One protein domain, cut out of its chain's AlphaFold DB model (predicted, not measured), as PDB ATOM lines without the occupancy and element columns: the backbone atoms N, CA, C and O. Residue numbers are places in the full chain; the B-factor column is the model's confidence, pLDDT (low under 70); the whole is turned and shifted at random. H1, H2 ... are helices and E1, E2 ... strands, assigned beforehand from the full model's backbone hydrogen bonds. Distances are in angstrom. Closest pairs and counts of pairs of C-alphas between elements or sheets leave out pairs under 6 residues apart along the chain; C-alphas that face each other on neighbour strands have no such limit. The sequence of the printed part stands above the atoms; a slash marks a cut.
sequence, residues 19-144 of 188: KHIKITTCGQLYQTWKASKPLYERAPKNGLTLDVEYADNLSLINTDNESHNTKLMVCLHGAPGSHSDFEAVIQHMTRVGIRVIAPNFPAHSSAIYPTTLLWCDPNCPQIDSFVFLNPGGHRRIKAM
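This is residues 19 to 144 of the 188 residues of the protein "Hypothetical protein" of Oppiella nova (UniProt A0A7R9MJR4). A small, curled four-strand sheet has H2 over one face, while its E1 and E2 ribbon runs on past E4 to H1, an arm that makes the longest axis. H3 lies off the sheet, and H4 is near the trailing end. The printed part has 126 residues, under half in named elements, in the order E1 H1 E2 E3 H2 E4 H3 H4; the sheet, E1 E2 E4 E3, is mixed, as is the class. The whole is loose, radius of gyration of the C-alphas 17.6 A, spans 56 by 38 by 26 A.

Start at E2, residues 48 to 56: its residues 48 to 54 pair antiparallel with E1, residues 19 to 25, with N 21 and O 52 2.9 A apart. Its residues 54 to 56 pair antiparallel with E4, residues 99 to 103, with N 55 and O 102 2.9 A apart. E3, residues 72 to 74, is parallel to E4, with N 73 and O 99 2.8 A apart; these pairs are within hydrogen-bond range. H2, residues 83 to 95, is on the sheet in two layers, helix over strands, at a height of 8.9 A; its C-alpha nearest E4 is that of His 83, 5.2 A from that of Ala 102. E3, H2, E4 form a strand-helix-strand unit, parallel strands joined through a helix, its crossover right-handed. H1, residues 27 to 36, and H3, residues 112 to 120, are not on the sheet; every O i to N i+4 pair is within hydrogen-bond range in both, 6 of 9 in H2.

Find C-alpha 19 at (202.228, 302.965, 219.176); E1 runs 18.9 A, E2 23.7 A, H2 17.8 A, H1 14.7 A. H4, residues 135 to 138, ends at (198.328, 279.140, 206.449).

The farthest C-alphas, Pro 38 and Asp 64, are 57.6 A apart. The printed part has no cut; the links H1 to E2, E2 to E3 and H3 to H4 are long. Under 70 in pLDDT are 40 residues, among them 129 to 144.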
ATOM      1  N   LYS A  19     202.836 301.647 219.015       93.00
ATOM      2  CA  LYS A  19     202.228 302.965 219.176       93.00
ATOM      3  C   LYS A  19     200.724 302.866 218.945       93.00
ATOM      4  O   LYS A  19     200.234 301.899 218.369       93.00
ATOM      5  N   HIS A  20     200.010 303.899 219.377       92.25
ATOM      6  CA  HIS A  20     198.562 304.004 219.250       92.25
ATOM      7  C   HIS A  20     198.184 305.301 218.548       92.25
ATOM      8  O   HIS A  20     198.748 306.359 218.837       92.25
ATOM      9  N   ILE A  21     197.215 305.225 217.641       90.06
ATOM     10  CA  ILE A  21     196.612 306.389 216.998       90.06
ATOM     11  C   ILE A  21     195.091 306.283 217.053       90.06
ATOM     12  O   ILE A  21     194.513 305.241 216.759       90.06
ATOM     13  N   LYS A  22     194.427 307.384 217.416       87.75
ATOM     14  CA  LYS A  22     192.965 307.464 217.394       87.75
ATOM     15  C   LYS A  22     192.499 307.973 216.039       87.75
ATOM     16  O   LYS A  22     192.804 309.102 215.665       87.75
ATOM     17  N   ILE A  23     191.737 307.153 215.326       85.00
ATOM     18  CA  ILE A  23     191.193 307.476 214.005       85.00
ATOM     19  C   ILE A  23     189.675 307.522 214.108       85.00
ATOM     20  O   ILE A  23     189.056 306.568 214.566       85.00
ATOM     21  N   THR A  24     189.062 308.618 213.661       83.62
ATOM     22  CA  THR A  24     187.601 308.701 213.544       83.62
ATOM     23  C   THR A  24     187.197 308.474 212.093       83.62
ATOM     24  O   THR A  24     187.675 309.168 211.202       83.62
ATOM     25  N   THR A  25     186.338 307.486 211.845       82.75
ATOM     26  CA  THR A  25     185.929 307.068 210.493       82.75
ATOM     27  C   THR A  25     184.418 306.868 210.386       82.75
ATOM     28  O   THR A  25     183.707 306.883 211.384       82.75
ATOM     29  N   CYS A  26     183.911 306.679 209.168       81.81
ATOM     30  CA  CYS A  26     182.504 306.412 208.848       81.81
ATOM     31  C   CYS A  26     181.503 307.543 209.148       81.81
ATOM     32  O   CYS A  26     180.321 307.346 208.888       81.81
ATOM     33  N   GLY A  27     181.924 308.719 209.629       86.00
ATOM     34  CA  GLY A  27     181.006 309.819 209.969       86.00
ATOM     35  C   GLY A  27     180.106 310.234 208.801       86.00
ATOM     36  O   GLY A  27     178.885 310.115 208.886       86.00
ATOM     37  N   GLN A  28     180.705 310.626 207.673       86.31
ATOM     38  CA  GLN A  28     179.954 311.004 206.470       86.31
ATOM     39  C   GLN A  28     179.096 309.845 205.938       86.31
ATOM     40  O   GLN A  28     177.919 310.030 205.639       86.31
ATOM     41  N   LEU A  29     179.651 308.629 205.897       83.94
ATOM     42  CA  LEU A  29     178.944 307.435 205.425       83.94
ATOM     43  C   LEU A  29     177.694 307.136 206.264       83.94
ATOM     44  O   LEU A  29     176.625 306.866 205.719       83.94
ATOM     45  N   TYR A  30     177.815 307.201 207.589       88.06
ATOM     46  CA  TYR A  30     176.701 306.976 208.503       88.06
ATOM     47  C   TYR A  30     175.663 308.081 208.404       88.06
ATOM     48  O   TYR A  30     174.479 307.775 208.444       88.06
ATOM     49  N   GLN A  31     176.059 309.337 208.202       88.94
ATOM     50  CA  GLN A  31     175.100 310.409 207.935       88.94
ATOM     51  C   GLN A  31     174.299 310.139 206.654       88.94
ATOM     52  O   GLN A  31     173.068 310.180 206.686       88.94
ATOM     53  N   THR A  32     174.965 309.757 205.559       88.19
ATOM     54  CA  THR A  32     174.299 309.385 204.301       88.19
ATOM     55  C   THR A  32     173.368 308.182 204.474       88.19
ATOM     56  O   THR A  32     172.248 308.165 203.960       88.19
ATOM     57  N   TRP A  33     173.804 307.154 205.202       86.81
ATOM     58  CA  TRP A  33     173.000 305.949 205.408       86.81
ATOM     59  C   TRP A  33     171.840 306.174 206.367       86.81
ATOM     60  O   TRP A  33     170.771 305.632 206.126       86.81
ATOM     61  N   LYS A  34     171.983 307.025 207.382       89.75
ATOM     62  CA  LYS A  34     170.866 307.414 208.253       89.75
ATOM     63  C   LYS A  34     169.734 308.081 207.480       89.75
ATOM     64  O   LYS A  34     168.577 307.840 207.798       89.75
ATOM     65  N   ALA A  35     170.056 308.872 206.457       86.75
ATOM     66  CA  ALA A  35     169.055 309.528 205.620       86.75
ATOM     67  C   ALA A  35     168.304 308.562 204.684       86.75
ATOM     68  O   ALA A  35     167.204 308.874 204.242       86.75
ATOM     69  N   SER A  36     168.887 307.403 204.360       84.62
ATOM     70  CA  SER A  36     168.391 306.519 203.289       84.62
ATOM     71  C   SER A  36     168.068 305.087 203.728       84.62
ATOM     72  O   SER A  36     167.436 304.344 202.974       84.62
ATOM     73  N   LYS A  37     168.497 304.662 204.924       83.81
ATOM     74  CA  LYS A  37     168.439 303.266 205.380       83.81
ATOM     75  C   LYS A  37     167.989 303.166 206.848       83.81
ATOM     76  O   LYS A  37     168.785 303.469 207.740       83.81
ATOM     77  N   PRO A  38     166.780 302.632 207.117       84.06
ATOM     78  CA  PRO A  38     166.243 302.490 208.477       84.06
ATOM     79  C   PRO A  38     167.153 301.702 209.434       84.06
ATOM     80  O   PRO A  38     167.311 302.069 210.593       84.06
ATOM     81  N   LEU A  39     167.843 300.670 208.935       80.62
ATOM     82  CA  LEU A  39     168.777 299.848 209.722       80.62
ATOM     83  C   LEU A  39     169.948 300.634 210.337       80.62
ATOM     84  O   LEU A  39     170.565 300.164 211.289       80.62
ATOM     85  N   TYR A  40     170.258 301.819 209.810       83.75
ATOM     86  CA  TYR A  40     171.369 302.646 210.276       83.75
ATOM     87  C   TYR A  40     170.921 303.825 211.143       83.75
ATOM     88  O   TYR A  40     171.767 304.620 211.541       83.75
ATOM     89  N   GLU A  41     169.639 303.940 211.505       86.38
ATOM     90  CA  GLU A  41     169.097 305.059 212.295       86.38
ATOM     91  C   GLU A  41     169.873 305.304 213.605       86.38
ATOM     92  O   GLU A  41     170.127 306.449 213.998       86.38
ATOM     93  N   ARG A  42     170.347 304.229 214.246       88.88
ATOM     94  CA  ARG A  42     171.131 304.275 215.492       88.88
ATOM     95  C   ARG A  42     172.641 304.431 215.290       88.88
ATOM     96  O   ARG A  42     173.369 304.519 216.273       88.88
ATOM     97  N   ALA A  43     173.131 304.492 214.052       86.00
ATOM     98  CA  ALA A  43     174.556 304.669 213.788       86.00
ATOM     99  C   ALA A  43     175.054 306.023 214.344       86.00
ATOM    100  O   ALA A  43     174.330 307.027 214.264       86.00
ATOM    101  N   PRO A  44     176.267 306.089 214.916       87.12
ATOM    102  CA  PRO A  44     176.800 307.321 215.489       87.12
ATOM    103  C   PRO A  44     177.030 308.378 214.400       87.12
ATOM    104  O   PRO A  44     177.709 308.127 213.409       87.12
ATOM    105  N   LYS A  45     176.474 309.587 214.573       87.19
ATOM    106  CA  LYS A  45     176.539 310.658 213.552       87.19
ATOM    107  C   LYS A  45     177.969 311.100 213.234       87.19
ATOM    108  O   LYS A  45     178.260 311.459 212.097       87.19
ATOM    109  N   ASN A  46     178.845 311.052 214.233       89.50
ATOM    110  CA  ASN A  46     180.244 311.453 214.103       89.50
ATOM    111  C   ASN A  46     181.146 310.284 213.675       89.50
ATOM    112  O   ASN A  46     182.353 310.459 213.562       89.50
ATOM    113  N   GLY A  47     180.570 309.104 213.410       87.31
ATOM    114  CA  GLY A  47     181.323 307.912 213.049       87.31
ATOM    115  C   GLY A  47     181.819 307.117 214.257       87.31
ATOM    116  O   GLY A  47     181.274 307.224 215.354       87.31
ATOM    117  N   LEU A  48     182.831 306.286 214.032       83.88
ATOM    118  CA  LEU A  48     183.485 305.470 215.052       83.88
ATOM    119  C   LEU A  48     184.895 305.994 215.289       83.88
ATOM    120  O   LEU A  48     185.668 306.112 214.338       83.88
ATOM    121  N   THR A  49     185.229 306.267 216.549       85.12
ATOM    122  CA  THR A  49     186.610 306.507 216.969       85.12
ATOM    123  C   THR A  49     187.246 305.173 217.329       85.12
ATOM    124  O   THR A  49     186.776 304.466 218.218       85.12
ATOM    125  N   LEU A  50     188.305 304.834 216.610       82.94
ATOM    126  CA  LEU A  50     189.024 303.576 216.700       82.94
ATOM    127  C   LEU A  50     190.412 303.871 217.256       82.94
ATOM    128  O   LEU A  50     191.113 304.738 216.736       82.94
ATOM    129  N   ASP A  51     190.786 303.169 218.319       85.88
ATOM    130  CA  ASP A  51     192.159 303.151 218.814       85.88
ATOM    131  C   ASP A  51     192.924 302.078 218.035       85.88
ATOM    132  O   ASP A  51     192.617 300.889 218.132       85.88
ATOM    133  N   VAL A  52     193.840 302.521 217.179       85.94
ATOM    134  CA  VAL A  52     194.594 301.664 216.272       85.94
ATOM    135  C   VAL A  52     196.006 301.499 216.806       85.94
ATOM    136  O   VAL A  52     196.811 302.430 216.793       85.94
ATOM    137  N   GLU A  53     196.296 300.279 217.239       91.12
ATOM    138  CA  GLU A  53     197.639 299.822 217.575       91.12
ATOM    139  C   GLU A  53     198.459 299.594 216.293       91.12
ATOM    140  O   GLU A  53     197.964 299.014 215.322       91.12
ATOM    141  N   TYR A  54     199.716 300.037 216.270       91.69
ATOM    142  CA  TYR A  54     200.621 299.835 215.140       91.69
ATOM    143  C   TYR A  54     202.088 299.733 215.568       91.69
ATOM    144  O   TYR A  54     202.517 300.363 216.535       91.69
ATOM    145  N   ALA A  55     202.884 298.973 214.818       93.38
ATOM    146  CA  ALA A  55     204.335 298.950 214.970       93.38
ATOM    147  C   ALA A  55     204.989 300.089 214.173       93.38
ATOM    148  O   ALA A  55     204.602 300.335 213.029       93.38
ATOM    149  N   ASP A  56     205.995 300.747 214.754       92.75
ATOM    150  CA  ASP A  56     206.832 301.757 214.086       92.75
ATOM    151  C   ASP A  56     208.261 301.696 214.627       92.75
ATOM    152  O   ASP A  56     208.519 302.059 215.776       92.75
ATOM    153  N   ASN A  57     209.196 301.239 213.795       92.12
ATOM    154  CA  ASN A  57     210.591 301.033 214.185       92.12
ATOM    155  C   ASN A  57     211.481 302.276 214.015       92.12
ATOM    156  O   ASN A  57     212.689 302.151 214.187       92.12
ATOM    157  N   LEU A  58     210.933 303.455 213.685       89.69
ATOM    158  CA  LEU A  58     211.741 304.648 213.396       89.69
ATOM    159  C   LEU A  58     212.771 304.964 214.491       89.69
ATOM    160  O   LEU A  58     213.908 305.288 214.179       89.69
ATOM    161  N   SER A  59     212.403 304.822 215.766       89.12
ATOM    162  CA  SER A  59     213.303 305.115 216.892       89.12
ATOM    163  C   SER A  59     214.447 304.110 217.065       89.12
ATOM    164  O   SER A  59     215.292 304.308 217.928       89.12
ATOM    165  N   LEU A  60     214.431 303.000 216.324       88.38
ATOM    166  CA  LEU A  60     215.461 301.960 216.358       88.38
ATOM    167  C   LEU A  60     216.440 302.057 215.184       88.38
ATOM    168  O   LEU A  60     217.393 301.284 215.118       88.38
ATOM    169  N   ILE A  61     216.184 302.956 214.237       86.75
ATOM    170  CA  ILE A  61     217.045 303.160 213.081       86.75
ATOM    171  C   ILE A  61     217.995 304.300 213.432       86.75
ATOM    172  O   ILE A  61     217.542 305.414 213.687       86.75
ATOM    173  N   ASN A  62     219.303 304.028 213.447       69.94
ATOM    174  CA  ASN A  62     220.309 305.076 213.611       69.94
ATOM    175  C   ASN A  62     220.278 305.993 212.387       69.94
ATOM    176  O   ASN A  62     220.831 305.679 211.331       69.94
ATOM    177  N   THR A  63     219.627 307.140 212.528       62.31
ATOM    178  CA  THR A  63     219.709 308.250 211.580       62.31
ATOM    179  C   THR A  63     220.895 309.131 211.957       62.31
ATOM    180  O   THR A  63     220.726 310.312 212.240       62.31
ATOM    181  N   ASP A  64     222.101 308.558 211.989       58.38
ATOM    182  CA  ASP A  64     223.337 309.327 212.222       58.38
ATOM    183  C   ASP A  64     223.670 310.249 211.032       58.38
ATOM    184  O   ASP A  64     224.586 311.060 211.100       58.38
ATOM    185  N   ASN A  65     222.897 310.162 209.945       49.22
ATOM    186  CA  ASN A  65     222.965 311.083 208.826       49.22
ATOM    187  C   ASN A  65     221.700 311.939 208.792       49.22
ATOM    188  O   ASN A  65     220.602 311.447 208.518       49.22
ATOM    189  N   GLU A  66     221.880 313.236 209.036       49.47
ATOM    190  CA  GLU A  66     220.982 314.283 208.564       49.47
ATOM    191  C   GLU A  66     220.712 314.079 207.067       49.47
ATOM    192  O   GLU A  66     221.525 314.444 206.226       49.47
ATOM    193  N   SER A  67     219.596 313.439 206.718       48.66
ATOM    194  CA  SER A  67     218.851 313.662 205.474       48.66
ATOM    195  C   SER A  67     217.687 312.678 205.416       48.66
ATOM    196  O   SER A  67     217.877 311.498 205.142       48.66
ATOM    197  N   HIS A  68     216.495 313.161 205.772       51.31
ATOM    198  CA  HIS A  68     215.217 313.107 205.039       51.31
ATOM    199  C   HIS A  68     214.867 311.976 204.033       51.31
ATOM    200  O   HIS A  68     213.866 312.108 203.335       51.31
ATOM    201  N   ASN A  69     215.588 310.856 203.959       59.53
ATOM    202  CA  ASN A  69     215.412 309.836 202.922       59.53
ATOM    203  C   ASN A  69     215.431 308.399 203.470       59.53
ATOM    204  O   ASN A  69     215.924 307.465 202.833       59.53
ATOM    205  N   THR A  70     214.920 308.198 204.686       71.56
ATOM    206  CA  THR A  70     214.695 306.849 205.213       71.56
ATOM    207  C   THR A  70     213.554 306.201 204.434       71.56
ATOM    208  O   THR A  70     212.402 306.622 204.546       71.56
ATOM    209  N   LYS A  71     213.867 305.161 203.654       84.62
ATOM    210  CA  LYS A  71     212.857 304.373 202.935       84.62
ATOM    211  C   LYS A  71     211.806 303.854 203.915       84.62
ATOM    212  O   LYS A  71     212.152 303.356 204.990       84.62
ATOM    213  N   LEU A  72     210.537 303.958 203.527       85.38
ATOM    214  CA  LEU A  72     209.392 303.511 204.315       85.38
ATOM    215  C   LEU A  72     208.765 302.271 203.677       85.38
ATOM    216  O   LEU A  72     208.405 302.264 202.506       85.38
ATOM    217  N   MET A  73     208.572 301.243 204.490       87.31
ATOM    218  CA  MET A  73     207.783 300.064 204.186       87.31
ATOM    219  C   MET A  73     206.515 300.086 205.036       87.31
ATOM    220  O   MET A  73     206.577 300.175 206.262       87.31
ATOM    221  N   VAL A  74     205.358 299.969 204.392       86.19
ATOM    222  CA  VAL A  74     204.083 299.800 205.092       86.19
ATOM    223  C   VAL A  74     203.642 298.345 204.964       86.19
ATOM    224  O   VAL A  74     203.491 297.837 203.855       86.19
ATOM    225  N   CYS A  75     203.443 297.664 206.092       83.88
ATOM    226  CA  CYS A  75     203.016 296.266 206.119       83.88
ATOM    227  C   CYS A  75     201.537 296.165 206.493       83.88
ATOM    228  O   CYS A  75     201.125 296.603 207.564       83.88
ATOM    229  N   LEU A  76     200.742 295.547 205.621       82.81
ATOM    230  CA  LEU A  76     199.295 295.438 205.778       82.81
ATOM    231  C   LEU A  76     198.923 293.958 205.909       82.81
ATOM    232  O   LEU A  76     199.122 293.176 204.979       82.81
ATOM    233  N   HIS A  77     198.426 293.553 207.077       78.88
ATOM    234  CA  HIS A  77     198.084 292.155 207.339       78.88
ATOM    235  C   HIS A  77     196.716 291.784 206.744       78.88
ATOM    236  O   HIS A  77     195.814 292.611 206.611       78.88
ATOM    237  N   GLY A  78     196.544 290.503 206.407       71.38
ATOM    238  CA  GLY A  78     195.225 289.929 206.135       71.38
ATOM    239  C   GLY A  78     194.439 289.699 207.428       71.38
ATOM    240  O   GLY A  78     195.000 289.746 208.521       71.38
ATOM    241  N   ALA A  79     193.139 289.432 207.323       68.81
ATOM    242  CA  ALA A  79     192.304 289.143 208.485       68.81
ATOM    243  C   ALA A  79     192.006 287.629 208.602       68.81
ATOM    244  O   ALA A  79     191.609 287.025 207.604       68.81
ATOM    245  N   PRO A  80     192.117 287.011 209.796       70.81
ATOM    246  CA  PRO A  80     192.640 287.587 211.036       70.81
ATOM    247  C   PRO A  80     194.170 287.738 210.978       70.81
ATOM    248  O   PRO A  80     194.853 286.855 210.462       70.81
ATOM    249  N   GLY A  81     194.694 288.829 211.531       77.44
ATOM    250  CA  GLY A  81     196.129 289.106 211.597       77.44
ATOM    251  C   GLY A  81     196.412 290.350 212.432       77.44
ATOM    252  O   GLY A  81     195.474 291.012 212.885       77.44
ATOM    253  N   SER A  82     197.689 290.644 212.649       84.69
ATOM    254  CA  SER A  82     198.149 291.875 213.303       84.69
ATOM    255  C   SER A  82     199.575 292.217 212.873       84.69
ATOM    256  O   SER A  82     200.237 291.442 212.184       84.69
ATOM    257  N   HIS A  83     200.098 293.354 213.324       88.69
ATOM    258  CA  HIS A  83     201.491 293.739 213.107       88.69
ATOM    259  C   HIS A  83     202.495 292.686 213.611       88.69
ATOM    260  O   HIS A  83     203.629 292.633 213.136       88.69
ATOM    261  N   SER A  84     202.086 291.831 214.558       88.31
ATOM    262  CA  SER A  84     202.922 290.750 215.093       88.31
ATOM    263  C   SER A  84     203.306 289.717 214.034       88.31
ATOM    264  O   SER A  84     204.399 289.157 214.104       88.31
ATOM    265  N   ASP A  85     202.477 289.546 213.000       86.38
ATOM    266  CA  ASP A  85     202.771 288.673 211.864       86.38
ATOM    267  C   ASP A  85     204.015 289.136 211.081       86.38
ATOM    268  O   ASP A  85     204.638 288.351 210.365       86.38
ATOM    269  N   PHE A  86     204.404 290.404 211.242       87.88
ATOM    270  CA  PHE A  86     205.562 291.011 210.598       87.88
ATOM    271  C   PHE A  86     206.786 291.124 211.511       87.88
ATOM    272  O   PHE A  86     207.752 291.758 211.105       87.88
ATOM    273  N   GLU A  87     206.809 290.514 212.705       90.00
ATOM    274  CA  GLU A  87     207.933 290.649 213.657       90.00
ATOM    275  C   GLU A  87     209.299 290.402 212.996       90.00
ATOM    276  O   GLU A  87     210.202 291.231 213.115       90.00
ATOM    277  N   ALA A  88     209.433 289.303 212.248       88.88
ATOM    278  CA  ALA A  88     210.681 288.965 211.561       88.88
ATOM    279  C   ALA A  88     211.054 289.989 210.474       88.88
ATOM    280  O   ALA A  88     212.226 290.325 210.311       88.88
ATOM    281  N   VAL A  89     210.056 290.517 209.755       89.00
ATOM    282  CA  VAL A  89     210.254 291.551 208.728       89.00
ATOM    283  C   VAL A  89     210.699 292.851 209.381       89.00
ATOM    284  O   VAL A  89     211.699 293.423 208.967       89.00
ATOM    285  N   ILE A  90     210.021 293.286 210.444       90.69
ATOM    286  CA  ILE A  90     210.362 294.498 211.193       90.69
ATOM    287  C   ILE A  90     211.798 294.402 211.720       90.69
ATOM    288  O   ILE A  90     212.579 295.334 211.537       90.69
ATOM    289  N   GLN A  91     212.184 293.268 212.312       90.12
ATOM    290  CA  GLN A  91     213.547 293.055 212.812       90.12
ATOM    291  C   GLN A  91     214.591 293.118 211.693       90.12
ATOM    292  O   GLN A  91     215.598 293.810 211.839       90.12
ATOM    293  N   HIS A  92     214.347 292.443 210.568       89.50
ATOM    294  CA  HIS A  92     215.265 292.465 209.432       89.50
ATOM    295  C   HIS A  92     215.404 293.871 208.833       89.50
ATOM    296  O   HIS A  92     216.519 294.356 208.650       89.50
ATOM    297  N   MET A  93     214.281 294.551 208.594       89.00
ATOM    298  CA  MET A  93     214.245 295.883 207.983       89.00
ATOM    299  C   MET A  93     214.879 296.955 208.875       89.00
ATOM    300  O   MET A  93     215.576 297.833 208.374       89.00
ATOM    301  N   THR A  94     214.733 296.832 210.199       88.69
ATOM    302  CA  THR A  94     215.425 297.701 211.166       88.69
ATOM    303  C   THR A  94     216.945 297.633 210.988       88.69
ATOM    304  O   THR A  94     217.605 298.666 210.966       88.69
ATOM    305  N   ARG A  95     217.511 296.432 210.790       86.62
ATOM    306  CA  ARG A  95     218.967 296.236 210.625       86.62
ATOM    307  C   ARG A  95     219.514 296.833 209.332       86.62
ATOM    308  O   ARG A  95     220.675 297.221 209.297       86.62
ATOM    309  N   VAL A  96     218.699 296.896 208.280       87.44
ATOM    310  CA  VAL A  96     219.075 297.504 206.991       87.44
ATOM    311  C   VAL A  96     218.684 298.983 206.894       87.44
ATOM    312  O   VAL A  96     218.795 299.575 205.825       87.44
ATOM    313  N   GLY A  97     218.229 299.588 207.998       87.19
ATOM    314  CA  GLY A  97     217.920 301.015 208.074       87.19
ATOM    315  C   GLY A  97     216.627 301.435 207.368       87.19
ATOM    316  O   GLY A  97     216.496 302.592 206.974       87.19
ATOM    317  N   ILE A  98     215.672 300.518 207.185       87.62
ATOM    318  CA  ILE A  98     214.368 300.797 206.568       87.62
ATOM    319  C   ILE A  98     213.313 300.985 207.657       87.62
ATOM    320  O   ILE A  98     213.141 300.130 208.536       87.62
ATOM    321  N   ARG A  99     212.561 302.090 207.571       90.25
ATOM    322  CA  ARG A  99     211.418 302.340 208.451       90.25
ATOM    323  C   ARG A  99     210.276 301.414 208.065       90.25
ATOM    324  O   ARG A  99     209.902 301.347 206.904       90.25
ATOM    325  N   VAL A 100     209.688 300.743 209.041       90.19
ATOM    326  CA  VAL A 100     208.512 299.895 208.892       90.19
ATOM    327  C   VAL A 100     207.382 300.463 209.732       90.19
ATOM    328  O   VAL A 100     207.557 300.688 210.928       90.19
ATOM    329  N   ILE A 101     206.221 300.653 209.106       91.00
ATOM    330  CA  ILE A 101     204.951 300.943 209.776       91.00
ATOM    331  C   ILE A 101     203.997 299.777 209.511       91.00
ATOM    332  O   ILE A 101     203.725 299.449 208.358       91.00
ATOM    333  N   ALA A 102     203.466 299.155 210.562       89.38
ATOM    334  CA  ALA A 102     202.525 298.042 210.436       89.38
ATOM    335  C   ALA A 102     201.311 298.253 211.355       89.38
ATOM    336  O   ALA A 102     201.419 297.993 212.555       89.38
ATOM    337  N   PRO A 103     200.176 298.762 210.843       88.44
ATOM    338  CA  PRO A 103     198.969 298.970 211.636       88.44
ATOM    339  C   PRO A 103     198.124 297.705 211.786       88.44
ATOM    340  O   PRO A 103     198.058 296.878 210.877       88.44
ATOM    341  N   ASN A 104     197.416 297.604 212.911       85.69
ATOM    342  CA  ASN A 104     196.332 296.646 213.091       85.69
ATOM    343  C   ASN A 104     195.046 297.204 212.481       85.69
ATOM    344  O   ASN A 104     194.562 298.264 212.881       85.69
ATOM    345  N   PHE A 105     194.453 296.492 211.528       75.12
ATOM    346  CA  PHE A 105     193.198 296.941 210.940       75.12
ATOM    347  C   PHE A 105     192.011 296.687 211.879       75.12
ATOM    348  O   PHE A 105     191.791 295.546 212.291       75.12
ATOM    349  N   PRO A 106     191.182 297.709 212.160       61.03
ATOM    350  CA  PRO A 106     190.045 297.585 213.072       61.03
ATOM    351  C   PRO A 106     188.862 296.771 212.510       61.03
ATOM    352  O   PRO A 106     187.887 296.547 213.224       61.03
ATOM    353  N   ALA A 107     188.915 296.307 211.253       55.66
ATOM    354  CA  ALA A 107     187.876 295.465 210.659       55.66
ATOM    355  C   ALA A 107     188.435 294.462 209.634       55.66
ATOM    356  O   ALA A 107     189.396 294.739 208.917       55.66
ATOM    357  N   HIS A 108     187.784 293.296 209.553       53.56
ATOM    358  CA  HIS A 108     188.082 292.221 208.607       53.56
ATOM    359  C   HIS A 108     187.860 292.672 207.154       53.56
ATOM    360  O   HIS A 108     186.720 292.748 206.705       53.56
ATOM    361  N   SER A 109     188.932 292.908 206.396       53.31
ATOM    362  CA  SER A 109     188.903 292.795 204.934       53.31
ATOM    363  C   SER A 109     190.314 292.681 204.363       53.31
ATOM    364  O   SER A 109     191.285 293.161 204.943       53.31
ATOM    365  N   SER A 110     190.416 292.003 203.228       55.22
ATOM    366  CA  SER A 110     191.624 291.765 202.448       55.22
ATOM    367  C   SER A 110     192.375 293.075 202.191       55.22
ATOM    368  O   SER A 110     191.903 293.906 201.415       55.22
ATOM    369  N   ALA A 111     193.558 293.244 202.792       56.91
ATOM    370  CA  ALA A 111     194.390 294.444 202.649       56.91
ATOM    371  C   ALA A 111     194.664 294.843 201.188       56.91
ATOM    372  O   ALA A 111     194.920 296.010 200.912       56.91
ATOM    373  N   ILE A 112     194.544 293.902 200.246       62.22
ATOM    374  CA  ILE A 112     194.728 294.115 198.806       62.22
ATOM    375  C   ILE A 112     193.884 295.288 198.289       62.22
ATOM    376  O   ILE A 112     194.440 296.186 197.668       62.22
ATOM    377  N   TYR A 113     192.577 295.327 198.576       65.38
ATOM    378  CA  TYR A 113     191.690 296.342 197.992       65.38
ATOM    379  C   TYR A 113     191.973 297.768 198.514       65.38
ATOM    380  O   TYR A 113     192.178 298.668 197.695       65.38
ATOM    381  N   PRO A 114     192.093 298.001 199.836       65.12
ATOM    382  CA  PRO A 114     192.551 299.290 200.359       65.12
ATOM    383  C   PRO A 114     193.934 299.705 199.843       65.12
ATOM    384  O   PRO A 114     194.137 300.877 199.545       65.12
ATOM    385  N   THR A 115     194.868 298.758 199.686       65.56
ATOM    386  CA  THR A 115     196.215 299.041 199.152       65.56
ATOM    387  C   THR A 115     196.145 299.543 197.714       65.56
ATOM    388  O   THR A 115     196.770 300.544 197.376       65.56
ATOM    389  N   THR A 116     195.347 298.884 196.867       64.81
ATOM    390  CA  THR A 116     195.151 299.320 195.479       64.81
ATOM    391  C   THR A 116     194.455 300.673 195.385       64.81
ATOM    392  O   THR A 116     194.815 301.473 194.531       64.81
ATOM    393  N   LEU A 117     193.502 300.965 196.277       70.31
ATOM    394  CA  LEU A 117     192.858 302.279 196.312       70.31
ATOM    395  C   LEU A 117     193.835 303.381 196.723       70.31
ATOM    396  O   LEU A 117     193.832 304.434 196.098       70.31
ATOM    397  N   LEU A 118     194.685 303.127 197.724       69.94
ATOM    398  CA  LEU A 118     195.724 304.071 198.139       69.94
ATOM    399  C   LEU A 118     196.693 304.374 196.996       69.94
ATOM    400  O   LEU A 118     196.989 305.536 196.772       69.94
ATOM    401  N   TRP A 119     197.135 303.368 196.236       68.12
ATOM    402  CA  TRP A 119     198.010 303.583 195.074       68.12
ATOM    403  C   TRP A 119     197.391 304.479 194.000       68.12
ATOM    404  O   TRP A 119     198.084 305.258 193.356       68.12
ATOM    405  N   CYS A 120     196.088 304.329 193.771       71.56
ATOM    406  CA  CYS A 120     195.373 305.107 192.770       71.56
ATOM    407  C   CYS A 120     194.995 306.515 193.258       71.56
ATOM    408  O   CYS A 120     194.484 307.295 192.454       71.56
ATOM    409  N   ASP A 121     195.203 306.844 194.537       75.00
ATOM    410  CA  ASP A 121     194.909 308.172 195.069       75.00
ATOM    411  C   ASP A 121     195.998 309.165 194.622       75.00
ATOM    412  O   ASP A 121     197.171 308.977 194.953       75.00
ATOM    413  N   PRO A 122     195.650 310.242 193.896       73.75
ATOM    414  CA  PRO A 122     196.620 311.247 193.462       73.75
ATOM    415  C   PRO A 122     197.284 312.005 194.625       73.75
ATOM    416  O   PRO A 122     198.307 312.650 194.416       73.75
ATOM    417  N   ASN A 123     196.725 311.935 195.838       77.44
ATOM    418  CA  ASN A 123     197.299 312.518 197.053       77.44
ATOM    419  C   ASN A 123     198.116 311.506 197.869       77.44
ATOM    420  O   ASN A 123     198.565 311.826 198.974       77.44
ATOM    421  N   CYS A 124     198.279 310.273 197.378       66.19
ATOM    422  CA  CYS A 124     199.092 309.280 198.057       66.19
ATOM    423  C   CYS A 124     200.564 309.723 198.070       66.19
ATOM    424  O   CYS A 124     201.060 310.217 197.053       66.19
ATOM    425  N   PRO A 125     201.296 309.532 199.184       68.81
ATOM    426  CA  PRO A 125     202.748 309.670 199.176       68.81
ATOM    427  C   PRO A 125     203.366 308.814 198.066       68.81
ATOM    428  O   PRO A 125     202.822 307.770 197.719       68.81
ATOM    429  N   GLN A 126     204.518 309.216 197.529       71.06
ATOM    430  CA  GLN A 126     205.225 308.411 196.535       71.06
ATOM    431  C   GLN A 126     205.570 307.033 197.125       71.06
ATOM    432  O   GLN A 126     206.336 306.932 198.084       71.06
ATOM    433  N   ILE A 127     204.976 305.974 196.567       70.00
ATOM    434  CA  ILE A 127     205.215 304.587 196.974       70.00
ATOM    435  C   ILE A 127     206.218 303.970 195.996       70.00
ATOM    436  O   ILE A 127     205.917 303.806 194.817       70.00
ATOM    437  N   ASP A 128     207.394 303.581 196.491       71.38
ATOM    438  CA  ASP A 128     208.430 302.949 195.658       71.38
ATOM    439  C   ASP A 128     208.070 301.511 195.255       71.38
ATOM    440  O   ASP A 128     208.443 301.037 194.183       71.38
ATOM    441  N   SER A 129     207.383 300.775 196.136       68.88
ATOM    442  CA  SER A 129     207.001 299.380 195.894       68.88
ATOM    443  C   SER A 129     205.916 298.892 196.855       68.88
ATOM    444  O   SER A 129     205.787 299.388 197.975       68.88
ATOM    445  N   PHE A 130     205.179 297.860 196.435       66.06
ATOM    446  CA  PHE A 130     204.295 297.089 197.305       66.06
ATOM    447  C   PHE A 130     204.817 295.681 197.517       66.06
ATOM    448  O   PHE A 130     205.222 295.003 196.573       66.06
ATOM    449  N   VAL A 131     204.707 295.207 198.755       65.88
ATOM    450  CA  VAL A 131     204.941 293.807 199.093       65.88
ATOM    451  C   VAL A 131     203.675 293.251 199.730       65.88
ATOM    452  O   VAL A 131     203.318 293.595 200.855       65.88
ATOM    453  N   PHE A 132     202.989 292.371 199.003       61.91
ATOM    454  CA  PHE A 132     201.825 291.655 199.514       61.91
ATOM    455  C   PHE A 132     202.283 290.414 200.270       61.91
ATOM    456  O   PHE A 132     202.482 289.342 199.702       61.91
ATOM    457  N   LEU A 133     202.458 290.564 201.578       59.53
ATOM    458  CA  LEU A 133     202.686 289.443 202.475       59.53
ATOM    459  C   LEU A 133     201.321 288.886 202.890       59.53
ATOM    460  O   LEU A 133     200.496 289.613 203.438       59.53
ATOM    461  N   ASN A 134     201.068 287.602 202.633       58.16
ATOM    462  CA  ASN A 134     199.872 286.907 203.112       58.16
ATOM    463  C   ASN A 134     200.215 286.042 204.340       58.16
ATOM    464  O   ASN A 134     200.368 284.827 204.200       58.16
ATOM    465  N   PRO A 135     200.349 286.623 205.548       50.56
ATOM    466  CA  PRO A 135     200.679 285.842 206.741       50.56
ATOM    467  C   PRO A 135     199.537 284.901 207.172       50.56
ATOM    468  O   PRO A 135     199.777 283.862 207.796       50.56
ATOM    469  N   GLY A 136     198.291 285.226 206.798       47.44
ATOM    470  CA  GLY A 136     197.077 284.531 207.237       47.44
ATOM    471  C   GLY A 136     196.701 283.285 206.430       47.44
ATOM    472  O   GLY A 136     195.963 282.443 206.937       47.44
ATOM    473  N   GLY A 137     197.229 283.112 205.214       49.34
ATOM    474  CA  GLY A 137     196.849 282.008 204.321       49.34
ATOM    475  C   GLY A 137     197.110 280.598 204.873       49.34
ATOM    476  O   GLY A 137     196.489 279.645 204.410       49.34
ATOM    477  N   HIS A 138     197.985 280.449 205.876       43.75
ATOM    478  CA  HIS A 138     198.328 279.140 206.449       43.75
ATOM    479  C   HIS A 138     197.533 278.765 207.715       43.75
ATOM    480  O   HIS A 138     197.566 277.603 208.126       43.75
ATOM    481  N   ARG A 139     196.825 279.707 208.363       46.53
ATOM    482  CA  ARG A 139     196.077 279.431 209.604       46.53
ATOM    483  C   ARG A 139     194.585 279.349 209.334       46.53
ATOM    484  O   ARG A 139     193.940 280.310 208.932       46.53
ATOM    485  N   ARG A 140     194.009 278.189 209.646       49.97
ATOM    486  CA  ARG A 140     192.563 277.968 209.598       49.97
ATOM    487  C   ARG A 140     191.856 278.954 210.539       49.97
ATOM    488  O   ARG A 140     192.161 278.978 211.731       49.97
ATOM    489  N   ILE A 141     190.917 279.749 210.016       50.47
ATOM    490  CA  ILE A 141     190.155 280.741 210.791       50.47
ATOM    491  C   ILE A 141     189.365 280.017 211.893       50.47
ATOM    492  O   ILE A 141     188.313 279.433 211.644       50.47
ATOM    493  N   LYS A 142     189.878 280.039 213.131       48.75
ATOM    494  CA  LYS A 142     189.250 279.381 214.294       48.75
ATOM    495  C   LYS A 142     187.962 280.073 214.759       48.75
ATOM    496  O   LYS A 142     187.174 279.446 215.460       48.75
ATOM    497  N   ALA A 143     187.755 281.333 214.368       52.03
ATOM    498  CA  ALA A 143     186.594 282.146 214.740       52.03
ATOM    499  C   ALA A 143     185.288 281.701 214.056       52.03
ATOM    500  O   ALA A 143     184.200 281.976 214.545       52.03
ATOM    501  N   MET A 144     185.386 280.967 212.947       51.47
ATOM    502  CA  MET A 144     184.238 280.480 212.188       51.47
ATOM    503  C   MET A 144     183.801 279.096 212.695       51.47
ATOM    504  O   MET A 144     183.906 278.079 212.002       51.47
TER     505      MET A 144